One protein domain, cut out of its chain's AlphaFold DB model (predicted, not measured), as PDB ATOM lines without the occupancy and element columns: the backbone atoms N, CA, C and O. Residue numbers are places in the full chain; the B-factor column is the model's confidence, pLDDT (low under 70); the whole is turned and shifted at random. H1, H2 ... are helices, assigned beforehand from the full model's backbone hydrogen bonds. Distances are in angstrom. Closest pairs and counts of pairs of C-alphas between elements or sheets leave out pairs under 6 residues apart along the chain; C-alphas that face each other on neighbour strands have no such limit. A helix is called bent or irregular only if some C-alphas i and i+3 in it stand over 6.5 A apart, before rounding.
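This is residues 28 to 143 of the 269 residues of an uncharacterized protein of Plasmopara halstedii (UniProt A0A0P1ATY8). H4 makes the core: H1 and H3 pack on one side with H2 beyond H1, and bent H5 packs on the other, with H6 across its first arm. There are 116 residues printed, with six named helices, H1 to H6 along the chain, and no named strand. It is all helix and compact, radius of gyration of the C-alphas 13.8 A, spanning 39 by 30 by 25 A.

Find C-alpha 33 at (40.728, 15.957, 41.762); there H1, residues 33 to 42, begins. H2, residues 44 to 57, is irregular: C-alphas 45 and 48 are 7.4 A apart. Next come H3, residues 62 to 69, and H4, residues 78 to 91, 20.7 A long. H5, residues 98 to 122, assigned as one helix by its hydrogen bonds, is bent: C-alphas 106 and 109 are 9.4 A apart, between arms H5a, 98 to 106, and H5b, 109 to 122. H6, residues 126 to 141, 22.4 A long, ends at (59.750, 32.334, 24.658).

Start at H4: it touches H1, closest C-alphas Pro 37 and Gly 82, 5.2 A, and H5a, His 88 and Thr 99, 5.4 A. H3 and H4 form a hairpin, as do H5b and H6. H2 touches H1 only at the corner, Ile 40 and Leu 46, 5.5 A. Every O i to N i+4 pair is within hydrogen-bond range in H3, H5a, H5b and H6, against 8 of 10 in H2 and H4 and 2 of 6 in H1, whose O i to N i+3 count is 3 of 7.

The farthest C-alphas, Arg 29 and Lys 143, are 43.9 A apart. The printed part has no cut and no long link. Look for pLDDT under 70 in 22 residues, among them 37 to 42.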
ATOM      1  N   LYS A  28      38.583  10.400  46.008       76.75
ATOM      2  CA  LYS A  28      38.246   8.971  45.903       76.75
ATOM      3  C   LYS A  28      36.800   8.719  45.449       76.75
ATOM      4  O   LYS A  28      36.561   7.744  44.744       76.75
ATOM      5  N   ARG A  29      35.836   9.549  45.863       70.81
ATOM      6  CA  ARG A  29      34.404   9.369  45.561       70.81
ATOM      7  C   ARG A  29      34.007   9.870  44.172       70.81
ATOM      8  O   ARG A  29      33.168   9.239  43.541       70.81
ATOM      9  N   TYR A  30      34.612  10.961  43.714       65.69
ATOM     10  CA  TYR A  30      34.368  11.574  42.407       65.69
ATOM     11  C   TYR A  30      35.398  11.148  41.349       65.69
ATOM     12  O   TYR A  30      35.352  11.619  40.223       65.69
ATOM     13  N   GLY A  31      36.313  10.229  41.672       62.41
ATOM     14  CA  GLY A  31      37.235   9.643  40.698       62.41
ATOM     15  C   GLY A  31      38.445  10.515  40.344       62.41
ATOM     16  O   GLY A  31      39.010  10.333  39.272       62.41
ATOM     17  N   GLY A  32      38.868  11.425  41.215       68.19
ATOM     18  CA  GLY A  32      40.070  12.254  41.089       68.19
ATOM     19  C   GLY A  32      39.813  13.702  41.496       68.19
ATOM     20  O   GLY A  32      38.666  14.098  41.710       68.19
ATOM     21  N   ASP A  33      40.873  14.510  41.557       69.88
ATOM     22  CA  ASP A  33      40.728  15.957  41.762       69.88
ATOM     23  C   ASP A  33      40.023  16.596  40.536       69.88
ATOM     24  O   ASP A  33      39.357  17.616  40.662       69.88
ATOM     25  N   GLY A  34      40.092  15.945  39.365       63.22
ATOM     26  CA  GLY A  34      39.552  16.382  38.069       63.22
ATOM     27  C   GLY A  34      38.046  16.598  37.917       63.22
ATOM     28  O   GLY A  34      37.643  17.218  36.938       63.22
ATOM     29  N   PHE A  35      37.212  16.118  38.841       67.44
ATOM     30  CA  PHE A  35      35.760  16.370  38.817       67.44
ATOM     31  C   PHE A  35      35.335  17.518  39.742       67.44
ATOM     32  O   PHE A  35      34.221  18.019  39.637       67.44
ATOM     33  N   LEU A  36      36.236  17.981  40.614       70.38
ATOM     34  CA  LEU A  36      36.003  19.126  41.492       70.38
ATOM     35  C   LEU A  36      35.921  20.491  40.768       70.38
ATOM     36  O   LEU A  36      35.158  21.328  41.246       70.38
ATOM     37  N   PRO A  37      36.634  20.756  39.645       67.12
ATOM     38  CA  PRO A  37      36.582  22.046  38.960       67.12
ATOM     39  C   PRO A  37      35.176  22.518  38.596       67.12
ATOM     40  O   PRO A  37      34.870  23.681  38.826       67.12
ATOM     41  N   LEU A  38      34.318  21.630  38.082       61.62
ATOM     42  CA  LEU A  38      32.996  22.012  37.574       61.62
ATOM     43  C   LEU A  38      32.093  22.590  38.679       61.62
ATOM     44  O   LEU A  38      31.402  23.581  38.462       61.62
ATOM     45  N   GLU A  39      32.147  22.005  39.877       64.88
ATOM     46  CA  GLU A  39      31.399  22.462  41.056       64.88
ATOM     47  C   GLU A  39      32.056  23.700  41.696       64.88
ATOM     48  O   GLU A  39      31.379  24.650  42.087       64.88
ATOM     49  N   ILE A  40      33.393  23.716  41.784       67.12
ATOM     50  CA  ILE A  40      34.168  24.790  42.431       67.12
ATOM     51  C   ILE A  40      34.134  26.106  41.636       67.12
ATOM     52  O   ILE A  40      34.180  27.176  42.242       67.12
ATOM     53  N   GLU A  41      34.073  26.051  40.303       64.06
ATOM     54  CA  GLU A  41      34.034  27.247  39.448       64.06
ATOM     55  C   GLU A  41      32.754  28.072  39.679       64.06
ATOM     56  O   GLU A  41      32.798  29.302  39.713       64.06
ATOM     57  N   HIS A  42      31.624  27.392  39.905       64.44
ATOM     58  CA  HIS A  42      30.293  28.002  39.951       64.44
ATOM     59  C   HIS A  42      29.801  28.358  41.364       64.44
ATOM     60  O   HIS A  42      28.844  29.124  41.494       64.44
ATOM     61  N   ASP A  43      30.436  27.849  42.429       71.50
ATOM     62  CA  ASP A  43      30.005  28.090  43.812       71.50
ATOM     63  C   ASP A  43      31.097  28.733  44.685       71.50
ATOM     64  O   ASP A  43      32.036  28.092  45.164       71.50
ATOM     65  N   THR A  44      30.922  30.021  44.994       68.62
ATOM     66  CA  THR A  44      31.823  30.786  45.874       68.62
ATOM     67  C   THR A  44      31.899  30.236  47.303       68.62
ATOM     68  O   THR A  44      32.884  30.498  48.004       68.62
ATOM     69  N   ARG A  45      30.930  29.417  47.736       71.94
ATOM     70  CA  ARG A  45      30.953  28.698  49.025       71.94
ATOM     71  C   ARG A  45      32.012  27.589  49.058       71.94
ATOM     72  O   ARG A  45      32.396  27.160  50.141       71.94
ATOM     73  N   LEU A  46      32.522  27.163  47.899       77.19
ATOM     74  CA  LEU A  46      33.618  26.199  47.764       77.19
ATOM     75  C   LEU A  46      35.006  26.865  47.662       77.19
ATOM     76  O   LEU A  46      36.006  26.182  47.446       77.19
ATOM     77  N   SER A  47      35.101  28.182  47.879       76.38
ATOM     78  CA  SER A  47      36.374  28.927  47.910       76.38
ATOM     79  C   SER A  47      37.413  28.308  48.854       76.38
ATOM     80  O   SER A  47      38.529  28.035  48.417       76.38
ATOM     81  N   SER A  48      37.038  27.974  50.092       79.31
ATOM     82  CA  SER A  48      37.951  27.318  51.042       79.31
ATOM     83  C   SER A  48      38.374  25.910  50.606       79.31
ATOM     84  O   SER A  48      39.491  25.493  50.905       79.31
ATOM     85  N   LEU A  49      37.526  25.174  49.876       81.94
ATOM     86  CA  LEU A  49      37.895  23.874  49.303       81.94
ATOM     87  C   LEU A  49      38.954  24.048  48.201       81.94
ATOM     88  O   LEU A  49      39.929  23.299  48.168       81.94
ATOM     89  N   ARG A  50      38.793  25.065  47.343       83.06
ATOM     90  CA  ARG A  50      39.765  25.433  46.301       83.06
ATOM     91  C   ARG A  50      41.110  25.856  46.891       83.06
ATOM     92  O   ARG A  50      42.145  25.423  46.397       83.06
ATOM     93  N   GLU A  51      41.099  26.670  47.944       84.94
ATOM     94  CA  GLU A  51      42.312  27.126  48.634       84.94
ATOM     95  C   GLU A  51      43.118  25.945  49.187       84.94
ATOM     96  O   GLU A  51      44.278  25.779  48.817       84.94
ATOM     97  N   HIS A  52      42.493  25.052  49.963       84.44
ATOM     98  CA  HIS A  52      43.178  23.870  50.503       84.44
ATOM     99  C   HIS A  52      43.618  22.880  49.410       84.44
ATOM    100  O   HIS A  52      44.630  22.195  49.571       84.44
ATOM    101  N   LEU A  53      42.902  22.799  48.281       85.94
ATOM    102  CA  LEU A  53      43.342  22.016  47.124       85.94
ATOM    103  C   LEU A  53      44.631  22.604  46.523       85.94
ATOM    104  O   LEU A  53      45.598  21.869  46.322       85.94
ATOM    105  N   PHE A  54      44.689  23.925  46.326       88.00
ATOM    106  CA  PHE A  54      45.899  24.611  45.865       88.00
ATOM    107  C   PHE A  54      47.055  24.519  46.876       88.00
ATOM    108  O   PHE A  54      48.182  24.289  46.458       88.00
ATOM    109  N   GLU A  55      46.813  24.583  48.190       88.62
ATOM    110  CA  GLU A  55      47.854  24.359  49.216       88.62
ATOM    111  C   GLU A  55      48.451  22.940  49.204       88.62
ATOM    112  O   GLU A  55      49.580  22.720  49.663       88.62
ATOM    113  N   MET A  56      47.691  21.946  48.735       84.62
ATOM    114  CA  MET A  56      48.211  20.599  48.500       84.62
ATOM    115  C   MET A  56      48.970  20.512  47.177       84.62
ATOM    116  O   MET A  56      50.014  19.865  47.132       84.62
ATOM    117  N   TRP A  57      48.473  21.154  46.119       89.69
ATOM    118  CA  TRP A  57      49.123  21.179  44.806       89.69
ATOM    119  C   TRP A  57      50.435  21.974  44.805       89.69
ATOM    120  O   TRP A  57      51.390  21.541  44.176       89.69
ATOM    121  N   ASP A  58      50.555  23.038  45.603       89.75
ATOM    122  CA  ASP A  58      51.794  23.814  45.807       89.75
ATOM    123  C   ASP A  58      52.955  22.979  46.405       89.75
ATOM    124  O   ASP A  58      54.088  23.452  46.491       89.75
ATOM    125  N   LYS A  59      52.696  21.725  46.806       89.06
ATOM    126  CA  LYS A  59      53.686  20.748  47.301       89.06
ATOM    127  C   LYS A  59      53.982  19.634  46.285       89.06
ATOM    128  O   LYS A  59      54.654  18.664  46.632       89.06
ATOM    129  N   LEU A  60      53.457  19.734  45.063       88.19
ATOM    130  CA  LEU A  60      53.549  18.726  44.007       88.19
ATOM    131  C   LEU A  60      54.200  19.306  42.737       88.19
ATOM    132  O   LEU A  60      54.062  20.497  42.464       88.19
ATOM    133  N   PRO A  61      54.871  18.478  41.916       91.50
ATOM    134  CA  PRO A  61      55.223  18.853  40.550       91.50
ATOM    135  C   PRO A  61      53.970  19.119  39.705       91.50
ATOM    136  O   PRO A  61      52.957  18.435  39.877       91.50
ATOM    137  N   LEU A  62      54.063  20.037  38.735       91.88
ATOM    138  CA  LEU A  62      52.958  20.362  37.820       91.88
ATOM    139  C   LEU A  62      52.402  19.127  37.097       91.88
ATOM    140  O   LEU A  62      51.188  18.999  36.969       91.88
ATOM    141  N   ASP A  63      53.262  18.186  36.698       91.62
ATOM    142  CA  ASP A  63      52.838  16.919  36.089       91.62
ATOM    143  C   ASP A  63      51.908  16.122  37.012       91.62
ATOM    144  O   ASP A  63      50.842  15.685  36.599       91.62
ATOM    145  N   SER A  64      52.237  16.027  38.303       90.81
ATOM    146  CA  SER A  64      51.395  15.330  39.279       90.81
ATOM    147  C   SER A  64      50.058  16.036  39.527       90.81
ATOM    148  O   SER A  64      49.088  15.380  39.903       90.81
ATOM    149  N   VAL A  65      49.988  17.358  39.339       91.06
ATOM    150  CA  VAL A  65      48.733  18.128  39.405       91.06
ATOM    151  C   VAL A  65      47.890  17.902  38.145       91.06
ATOM    152  O   VAL A  65      46.681  17.698  38.244       91.06
ATOM    153  N   TRP A  66      48.528  17.855  36.974       90.69
ATOM    154  CA  TRP A  66      47.895  17.498  35.704       90.69
ATOM    155  C   TRP A  66      47.282  16.088  35.759       90.69
ATOM    156  O   TRP A  66      46.089  15.916  35.511       90.69
ATOM    157  N   ASP A  67      48.047  15.093  36.214       87.75
ATOM    158  CA  ASP A  67      47.586  13.705  36.353       87.75
ATOM    159  C   ASP A  67      46.384  13.585  37.313       87.75
ATOM    160  O   ASP A  67      45.423  12.856  37.053       87.75
ATOM    161  N   ARG A  68      46.391  14.349  38.415       86.06
ATOM    162  CA  ARG A  68      45.286  14.417  39.394       86.06
ATOM    163  C   ARG A  68      44.001  15.006  38.824       86.06
ATOM    164  O   ARG A  68      42.908  14.574  39.207       86.06
ATOM    165  N   LEU A  69      44.127  15.971  37.915       85.69
ATOM    166  CA  LEU A  69      43.009  16.544  37.171       85.69
ATOM    167  C   LEU A  69      42.438  15.582  36.119       85.69
ATOM    168  O   LEU A  69      41.350  15.841  35.601       85.69
ATOM    169  N   ARG A  70      43.114  14.452  35.853       82.69
ATOM    170  CA  ARG A  70      42.665  13.387  34.943       82.69
ATOM    171  C   ARG A  70      42.131  13.968  33.638       82.69
ATOM    172  O   ARG A  70      40.957  13.803  33.287       82.69
ATOM    173  N   PHE A  71      42.991  14.724  32.972       81.19
ATOM    174  CA  PHE A  71      42.840  15.037  31.560       81.19
ATOM    175  C   PHE A  71      42.675  13.709  30.798       81.19
ATOM    176  O   PHE A  71      43.398  12.753  31.075       81.19
ATOM    177  N   GLY A  72      41.623  13.606  29.981       76.50
ATOM    178  CA  GLY A  72      41.325  12.389  29.217       76.50
ATOM    179  C   GLY A  72      42.173  12.313  27.952       76.50
ATOM    180  O   GLY A  72      42.907  13.253  27.662       76.50
ATOM    181  N   ASP A  73      42.038  11.240  27.177       74.88
ATOM    182  CA  ASP A  73      42.798  11.082  25.928       74.88
ATOM    183  C   ASP A  73      42.363  12.091  24.842       74.88
ATOM    184  O   ASP A  73      43.136  12.422  23.945       74.88
ATOM    185  N   GLU A  74      41.155  12.654  24.965       71.38
ATOM    186  CA  GLU A  74      40.613  13.664  24.054       71.38
ATOM    187  C   GLU A  74      40.836  15.100  24.537       71.38
ATOM    188  O   GLU A  74      40.582  15.460  25.692       71.38
ATOM    189  N   ALA A  75      41.254  15.949  23.599       62.22
ATOM    190  CA  ALA A  75      41.569  17.350  23.839       62.22
ATOM    191  C   ALA A  75      40.347  18.277  23.886       62.22
ATOM    192  O   ALA A  75      40.536  19.469  24.079       62.22
ATOM    193  N   PHE A  76      39.113  17.790  23.718       64.12
ATOM    194  CA  PHE A  76      37.911  18.622  23.805       64.12
ATOM    195  C   PHE A  76      36.775  17.889  24.524       64.12
ATOM    196  O   PHE A  76      36.193  16.952  24.000       64.12
ATOM    197  N   THR A  77      36.429  18.350  25.728       62.72
ATOM    198  CA  THR A  77      35.222  17.938  26.465       62.72
ATOM    199  C   THR A  77      34.680  19.133  27.252       62.72
ATOM    200  O   THR A  77      35.437  20.047  27.583       62.72
ATOM    201  N   GLU A  78      33.397  19.128  27.621       60.25
ATOM    202  CA  GLU A  78      32.796  20.190  28.452       60.25
ATOM    203  C   GLU A  78      33.540  20.365  29.796       60.25
ATOM    204  O   GLU A  78      33.792  21.480  30.255       60.25
ATOM    205  N   PHE A  79      34.019  19.256  30.370       63.94
ATOM    206  CA  PHE A  79      34.831  19.230  31.593       63.94
ATOM    207  C   PHE A  79      36.242  19.808  31.424       63.94
ATOM    208  O   PHE A  79      36.874  20.179  32.417       63.94
ATOM    209  N   LEU A  80      36.771  19.864  30.199       76.00
ATOM    210  CA  LEU A  80      38.149  20.286  29.962       76.00
ATOM    211  C   LEU A  80      38.370  21.752  30.326       76.00
ATOM    212  O   LEU A  80      39.414  22.080  30.883       76.00
ATOM    213  N   LYS A  81      37.390  22.618  30.051       80.50
ATOM    214  CA  LYS A  81      37.478  24.055  30.332       80.50
ATOM    215  C   LYS A  81      37.771  24.303  31.819       80.50
ATOM    216  O   LYS A  81      38.800  24.889  32.141       80.50
ATOM    217  N   GLY A  82      36.940  23.770  32.718       82.38
ATOM    218  CA  GLY A  82      37.135  23.911  34.167       82.38
ATOM    219  C   GLY A  82      38.438  23.267  34.664       82.38
ATOM    220  O   GLY A  82      39.130  23.837  35.508       82.38
ATOM    221  N   LYS A  83      38.830  22.106  34.113       86.56
ATOM    222  CA  LYS A  83      40.124  21.468  34.426       86.56
ATOM    223  C   LYS A  83      41.314  22.344  34.019       86.56
ATOM    224  O   LYS A  83      42.225  22.519  34.825       86.56
ATOM    225  N   LEU A  84      41.304  22.909  32.808       89.31
ATOM    226  CA  LEU A  84      42.348  23.821  32.329       89.31
ATOM    227  C   LEU A  84      42.377  25.124  33.133       89.31
ATOM    228  O   LEU A  84      43.467  25.588  33.443       89.31
ATOM    229  N   GLU A  85      41.230  25.688  33.519       88.12
ATOM    230  CA  GLU A  85      41.171  26.886  34.372       88.12
ATOM    231  C   GLU A  85      41.780  26.624  35.754       88.12
ATOM    232  O   GLU A  85      42.657  27.367  36.199       88.12
ATOM    233  N   MET A  86      41.398  25.523  36.409       87.69
ATOM    234  CA  MET A  86      41.970  25.125  37.698       87.69
ATOM    235  C   MET A  86      43.468  24.806  37.603       87.69
ATOM    236  O   MET A  86      44.222  25.189  38.500       87.69
ATOM    237  N   PHE A  87      43.918  24.155  36.523       92.25
ATOM    238  CA  PHE A  87      45.346  23.947  36.279       92.25
ATOM    239  C   PHE A  87      46.072  25.279  36.078       92.25
ATOM    240  O   PHE A  87      47.064  25.526  36.756       92.25
ATOM    241  N   HIS A  88      45.554  26.159  35.217       92.44
ATOM    242  CA  HIS A  88      46.117  27.478  34.919       92.44
ATOM    243  C   HIS A  88      46.291  28.316  36.190       92.44
ATOM    244  O   HIS A  88      47.394  28.783  36.460       92.44
ATOM    245  N   MET A  89      45.246  28.435  37.024       89.50
ATOM    246  CA  MET A  89      45.284  29.189  38.290       89.50
ATOM    247  C   MET A  89      46.420  28.757  39.233       89.50
ATOM    248  O   MET A  89      46.922  29.574  40.007       89.50
ATOM    249  N   HIS A  90      46.833  27.489  39.179       90.75
ATOM    250  CA  HIS A  90      47.982  26.977  39.922       90.75
ATOM    251  C   HIS A  90      49.298  27.118  39.125       90.75
ATOM    252  O   HIS A  90      50.291  27.620  39.654       90.75
ATOM    253  N   ALA A  91      49.309  26.737  37.846       92.94
ATOM    254  CA  ALA A  91      50.498  26.659  37.001       92.94
ATOM    255  C   ALA A  91      51.145  28.026  36.708       92.94
ATOM    256  O   ALA A  91      52.377  28.115  36.665       92.94
ATOM    257  N   VAL A  92      50.356  29.107  36.608       91.12
ATOM    258  CA  VAL A  92      50.884  30.472  36.394       91.12
ATOM    259  C   VAL A  92      51.797  30.964  37.519       91.12
ATOM    260  O   VAL A  92      52.617  31.850  37.284       91.12
ATOM    261  N   LYS A  93      51.727  30.363  38.719       89.38
ATOM    262  CA  LYS A  93      52.685  30.619  39.812       89.38
ATOM    263  C   LYS A  93      54.120  30.223  39.438       89.38
ATOM    264  O   LYS A  93      55.062  30.794  39.976       89.38
ATOM    265  N   SER A  94      54.277  29.234  38.554       89.19
ATOM    266  CA  SER A  94      55.574  28.683  38.132       89.19
ATOM    267  C   SER A  94      56.088  29.325  36.842       89.19
ATOM    268  O   SER A  94      57.266  29.655  36.741       89.19
ATOM    269  N   SER A  95      55.214  29.505  35.847       91.81
ATOM    270  CA  SER A  95      55.512  30.251  34.621       91.81
ATOM    271  C   SER A  95      54.212  30.745  33.978       91.81
ATOM    272  O   SER A  95      53.262  29.962  33.911       91.81
ATOM    273  N   PRO A  96      54.171  31.969  33.413       91.94
ATOM    274  CA  PRO A  96      53.021  32.461  32.655       91.94
ATOM    275  C   PRO A  96      52.600  31.577  31.475       91.94
ATOM    276  O   PRO A  96      51.491  31.756  30.996       91.94
ATOM    277  N   THR A  97      53.472  30.672  31.005       95.06
ATOM    278  CA  THR A  97      53.257  29.793  29.839       95.06
ATOM    279  C   THR A  97      53.129  28.303  30.182       95.06
ATOM    280  O   THR A  97      53.187  27.459  29.286       95.06
ATOM    281  N   ALA A  98      53.048  27.950  31.470       94.75
ATOM    282  CA  ALA A  98      53.056  26.555  31.917       94.75
ATOM    283  C   ALA A  98      51.795  25.766  31.517       94.75
ATOM    284  O   ALA A  98      51.868  24.549  31.343       94.75
ATOM    285  N   THR A  99      50.654  26.440  31.355       95.56
ATOM    286  CA  THR A  99      49.382  25.822  30.951       95.56
ATOM    287  C   THR A  99      49.476  25.351  29.511       95.56
ATOM    288  O   THR A  99      49.194  24.190  29.228       95.56
ATOM    289  N   ILE A 100      49.918  26.233  28.608       95.69
ATOM    290  CA  ILE A 100      50.038  25.904  27.186       95.69
ATOM    291  C   ILE A 100      51.181  24.925  26.924       95.69
ATOM    292  O   ILE A 100      50.962  23.986  26.168       95.69
ATOM    293  N   ASP A 101      52.347  25.066  27.575       95.62
ATOM    294  CA  ASP A 101      53.445  24.091  27.416       95.62
ATOM    295  C   ASP A 101      52.947  22.678  27.772       95.62
ATOM    296  O   ASP A 101      53.120  21.738  26.999       95.62
ATOM    297  N   LYS A 102      52.220  22.527  28.891       95.31
ATOM    298  CA  LYS A 102      51.678  21.224  29.298       95.31
ATOM    299  C   LYS A 102      50.536  20.733  28.399       95.31
ATOM    300  O   LYS A 102      50.458  19.535  28.116       95.31
ATOM    301  N   PHE A 103      49.672  21.630  27.927       94.75
ATOM    302  CA  PHE A 103      48.551  21.292  27.049       94.75
ATOM    303  C   PHE A 103      49.042  20.849  25.653       94.75
ATOM    304  O   PHE A 103      48.608  19.806  25.162       94.75
ATOM    305  N   GLU A 104      50.032  21.542  25.071       94.50
ATOM    306  CA  GLU A 104      50.684  21.148  23.809       94.50
ATOM    307  C   GLU A 104      51.482  19.843  23.960       94.50
ATOM    308  O   GLU A 104      51.407  18.985  23.084       94.50
ATOM    309  N   GLN A 105      52.184  19.633  25.081       94.25
ATOM    310  CA  GLN A 105      52.866  18.360  25.361       94.25
ATOM    311  C   GLN A 105      51.908  17.165  25.471       94.25
ATOM    312  O   GLN A 105      52.311  16.045  25.167       94.25
ATOM    313  N   THR A 106      50.671  17.387  25.929       93.75
ATOM    314  CA  THR A 106      49.695  16.309  26.158       93.75
ATOM    315  C   THR A 106      48.941  15.937  24.880       93.75
ATOM    316  O   THR A 106      48.784  14.753  24.603       93.75
ATOM    317  N   TYR A 107      48.504  16.925  24.089       92.12
ATOM    318  CA  TYR A 107      47.605  16.700  22.945       92.12
ATOM    319  C   TYR A 107      48.160  17.135  21.581       92.12
ATOM    320  O   TYR A 107      47.590  16.801  20.543       92.12
ATOM    321  N   GLY A 108      49.267  17.878  21.553       92.75
ATOM    322  CA  GLY A 108      49.827  18.453  20.332       92.75
ATOM    323  C   GLY A 108      49.079  19.691  19.823       92.75
ATOM    324  O   GLY A 108      47.896  19.912  20.079       92.75
ATOM    325  N   GLU A 109      49.788  20.520  19.056       92.44
ATOM    326  CA  GLU A 109      49.307  21.837  18.609       92.44
ATOM    327  C   GLU A 109      48.003  21.801  17.794       92.44
ATOM    328  O   GLU A 109      47.201  22.729  17.880       92.44
ATOM    329  N   VAL A 110      47.766  20.743  17.007       89.19
ATOM    330  CA  VAL A 110      46.560  20.625  16.167       89.19
ATOM    331  C   VAL A 110      45.303  20.573  17.031       89.19
ATOM    332  O   VAL A 110      44.364  21.341  16.816       89.19
ATOM    333  N   GLU A 111      45.313  19.719  18.052       90.12
ATOM    334  CA  GLU A 111      44.177  19.538  18.948       90.12
ATOM    335  C   GLU A 111      44.044  20.706  19.933       90.12
ATOM    336  O   GLU A 111      42.936  21.198  20.154       90.12
ATOM    337  N   VAL A 112      45.160  21.263  20.422       92.88
ATOM    338  CA  VAL A 112      45.166  22.531  21.176       92.88
ATOM    339  C   VAL A 112      44.532  23.668  20.360       92.88
ATOM    340  O   VAL A 112      43.688  24.405  20.872       92.88
ATOM    341  N   THR A 113      44.873  23.786  19.073       91.56
ATOM    342  CA  THR A 113      44.310  24.792  18.159       91.56
ATOM    343  C   THR A 113      42.806  24.617  17.979       91.56
ATOM    344  O   THR A 113      42.067  25.587  18.164       91.56
ATOM    345  N   LYS A 114      42.341  23.400  17.660       88.50
ATOM    346  CA  LYS A 114      40.905  23.084  17.546       88.50
ATOM    347  C   LYS A 114      40.156  23.423  18.832       88.50
ATOM    348  O   LYS A 114      39.099  24.045  18.784       88.50
ATOM    349  N   THR A 115      40.737  23.077  19.976       88.50
ATOM    350  CA  THR A 115      40.127  23.268  21.293       88.50
ATOM    351  C   THR A 115      39.978  24.735  21.654       88.50
ATOM    352  O   THR A 115      38.890  25.152  22.041       88.50
ATOM    353  N   ILE A 116      41.023  25.555  21.492       90.44
ATOM    354  CA  ILE A 116      40.915  26.990  21.794       90.44
ATOM    355  C   ILE A 116      39.974  27.681  20.786       90.44
ATOM    356  O   ILE A 116      39.235  28.587  21.176       90.44
ATOM    357  N   ALA A 117      39.931  27.233  19.524       85.19
ATOM    358  CA  ALA A 117      38.952  27.706  18.540       85.19
ATOM    359  C   ALA A 117      37.508  27.393  18.977       85.19
ATOM    360  O   ALA A 117      36.683  28.301  19.072       85.19
ATOM    361  N   ALA A 118      37.223  26.134  19.322       83.00
ATOM    362  CA  ALA A 118      35.920  25.699  19.821       83.00
ATOM    363  C   ALA A 118      35.538  26.419  21.125       83.00
ATOM    364  O   ALA A 118      34.405  26.868  21.272       83.00
ATOM    365  N   MET A 119      36.489  26.627  22.043       83.94
ATOM    366  CA  MET A 119      36.250  27.368  23.285       83.94
ATOM    367  C   MET A 119      35.923  28.848  23.054       83.94
ATOM    368  O   MET A 119      35.134  29.392  23.818       83.94
ATOM    369  N   ARG A 120      36.492  29.498  22.024       80.56
ATOM    370  CA  ARG A 120      36.132  30.877  21.631       80.56
ATOM    371  C   ARG A 120      34.749  30.978  20.980       80.56
ATOM    372  O   ARG A 120      34.168  32.057  21.014       80.56
ATOM    373  N   LEU A 121      34.255  29.898  20.369       72.94
ATOM    374  CA  LEU A 121      32.941  29.847  19.720       72.94
ATOM    375  C   LEU A 121      31.816  29.477  20.693       72.94
ATOM    376  O   LEU A 121      30.788  30.145  20.730       72.94
ATOM    377  N   LEU A 122      32.006  28.411  21.471       69.69
ATOM    378  CA  LEU A 122      30.971  27.827  22.330       69.69
ATOM    379  C   LEU A 122      30.818  28.557  23.668       69.69
ATOM    380  O   LEU A 122      29.766  28.480  24.299       69.69
ATOM    381  N   TYR A 123      31.856  29.276  24.102       66.75
ATOM    382  CA  TYR A 123      31.846  30.057  25.331       66.75
ATOM    383  C   TYR A 123      32.302  31.488  25.019       66.75
ATOM    384  O   TYR A 123      33.339  31.696  24.394       66.75
ATOM    385  N   SER A 124      31.579  32.500  25.507       54.56
ATOM    386  CA  SER A 124      31.899  33.926  25.302       54.56
ATOM    387  C   SER A 124      33.082  34.394  26.173       54.56
ATOM    388  O   SER A 124      32.977  35.367  26.922       54.56
ATOM    389  N   ASN A 125      34.167  33.617  26.201       64.62
ATOM    390  CA  ASN A 125      34.934  33.449  27.425       64.62
ATOM    391  C   ASN A 125      36.340  34.061  27.382       64.62
ATOM    392  O   ASN A 125      37.174  33.783  26.515       64.62
ATOM    393  N   SER A 126      36.619  34.849  28.419       78.25
ATOM    394  CA  SER A 126      37.921  35.444  28.714       78.25
ATOM    395  C   SER A 126      39.054  34.414  28.796       78.25
ATOM    396  O   SER A 126      40.177  34.710  28.383       78.25
ATOM    397  N   PHE A 127      38.775  33.188  29.254       86.00
ATOM    398  CA  PHE A 127      39.808  32.170  29.424       86.00
ATOM    399  C   PHE A 127      40.381  31.646  28.100       86.00
ATOM    400  O   PHE A 127      41.596  31.514  27.974       86.00
ATOM    401  N   ALA A 128      39.553  31.456  27.069       87.56
ATOM    402  CA  ALA A 128      40.041  31.054  25.746       87.56
ATOM    403  C   ALA A 128      40.969  32.123  25.131       87.56
ATOM    404  O   ALA A 128      41.955  31.801  24.469       87.56
ATOM    405  N   SER A 129      40.705  33.403  25.421       87.25
ATOM    406  CA  SER A 129      41.586  34.520  25.046       87.25
ATOM    407  C   SER A 129      42.889  34.534  25.861       87.25
ATOM    408  O   SER A 129      43.945  34.883  25.335       87.25
ATOM    409  N   THR A 130      42.840  34.122  27.133       91.00
ATOM    410  CA  THR A 130      44.028  33.930  27.979       91.00
ATOM    411  C   THR A 130      44.910  32.797  27.462       91.00
ATOM    412  O   THR A 130      46.086  33.053  27.226       91.00
ATOM    413  N   LEU A 131      44.357  31.608  27.193       93.12
ATOM    414  CA  LEU A 131      45.086  30.484  26.582       93.12
ATOM    415  C   LEU A 131      45.700  30.866  25.230       93.12
ATOM    416  O   LEU A 131      46.853  30.549  24.949       93.12
ATOM    417  N   HIS A 132      44.954  31.599  24.401       92.38
ATOM    418  CA  HIS A 132      45.464  32.092  23.128       92.38
ATOM    419  C   HIS A 132      46.682  33.019  23.311       92.38
ATOM    420  O   HIS A 132      47.720  32.783  22.696       92.38
ATOM    421  N   ARG A 133      46.595  34.031  24.189       92.62
ATOM    422  CA  ARG A 133      47.722  34.934  24.498       92.62
ATOM    423  C   ARG A 133      48.910  34.175  25.091       92.62
ATOM    424  O   ARG A 133      50.039  34.388  24.658       92.62
ATOM    425  N   GLU A 134      48.646  33.265  26.027       95.19
ATOM    426  CA  GLU A 134      49.651  32.404  26.651       95.19
ATOM    427  C   GLU A 134      50.422  31.587  25.600       95.19
ATOM    428  O   GLU A 134      51.641  31.454  25.698       95.19
ATOM    429  N   ARG A 135      49.746  31.116  24.545       95.88
ATOM    430  CA  ARG A 135      50.377  30.400  23.429       95.88
ATOM    431  C   ARG A 135      51.271  31.295  22.569       95.88
ATOM    432  O   ARG A 135      52.364  30.872  22.194       95.88
ATOM    433  N   LEU A 136      50.870  32.540  22.308       94.75
ATOM    434  CA  LEU A 136      51.741  33.507  21.625       94.75
ATOM    435  C   LEU A 136      52.996  33.807  22.463       94.75
ATOM    436  O   LEU A 136      54.107  33.842  21.932       94.75
ATOM    437  N   ASP A 137      52.836  33.988  23.776       94.88
ATOM    438  CA  ASP A 137      53.944  34.203  24.714       94.88
ATOM    439  C   ASP A 137      54.865  32.977  24.810       94.88
ATOM    440  O   ASP A 137      56.090  33.121  24.798       94.88
ATOM    441  N   PHE A 138      54.299  31.771  24.792       95.69
ATOM    442  CA  PHE A 138      55.027  30.509  24.728       95.69
ATOM    443  C   PHE A 138      55.889  30.394  23.461       95.69
ATOM    444  O   PHE A 138      57.099  30.167  23.553       95.69
ATOM    445  N   TRP A 139      55.319  30.622  22.275       96.06
ATOM    446  CA  TRP A 139      56.066  30.580  21.012       96.06
ATOM    447  C   TRP A 139      57.155  31.660  20.931       96.06
ATOM    448  O   TRP A 139      58.241  31.404  20.407       96.06
ATOM    449  N   LYS A 140      56.914  32.856  21.491       92.88
ATOM    450  CA  LYS A 140      57.944  33.901  21.649       92.88
ATOM    451  C   LYS A 140      59.075  33.449  22.569       92.88
ATOM    452  O   LYS A 140      60.242  33.599  22.210       92.88
ATOM    453  N   ALA A 141      58.757  32.846  23.715       93.12
ATOM    454  CA  ALA A 141      59.750  32.334  24.658       93.12
ATOM    455  C   ALA A 141      60.607  31.205  24.053       93.12
ATOM    456  O   ALA A 141      61.820  31.172  24.263       93.12
ATOM    457  N   LYS A 142      60.007  30.325  23.237       93.50
ATOM    458  CA  LYS A 142      60.718  29.290  22.461       93.50
ATOM    459  C   LYS A 142      61.420  29.834  21.200       93.50
ATOM    460  O   LYS A 142      62.127  29.075  20.543       93.50
ATOM    461  N   LYS A 143      61.275  31.131  20.881       91.06
ATOM    462  CA  LYS A 143      61.856  31.822  19.709       91.06
ATOM    463  C   LYS A 143      61.500  31.173  18.364       91.06
ATOM    464  O   LYS A 143      62.355  31.050  17.487       91.06
TER     465      LYS A 143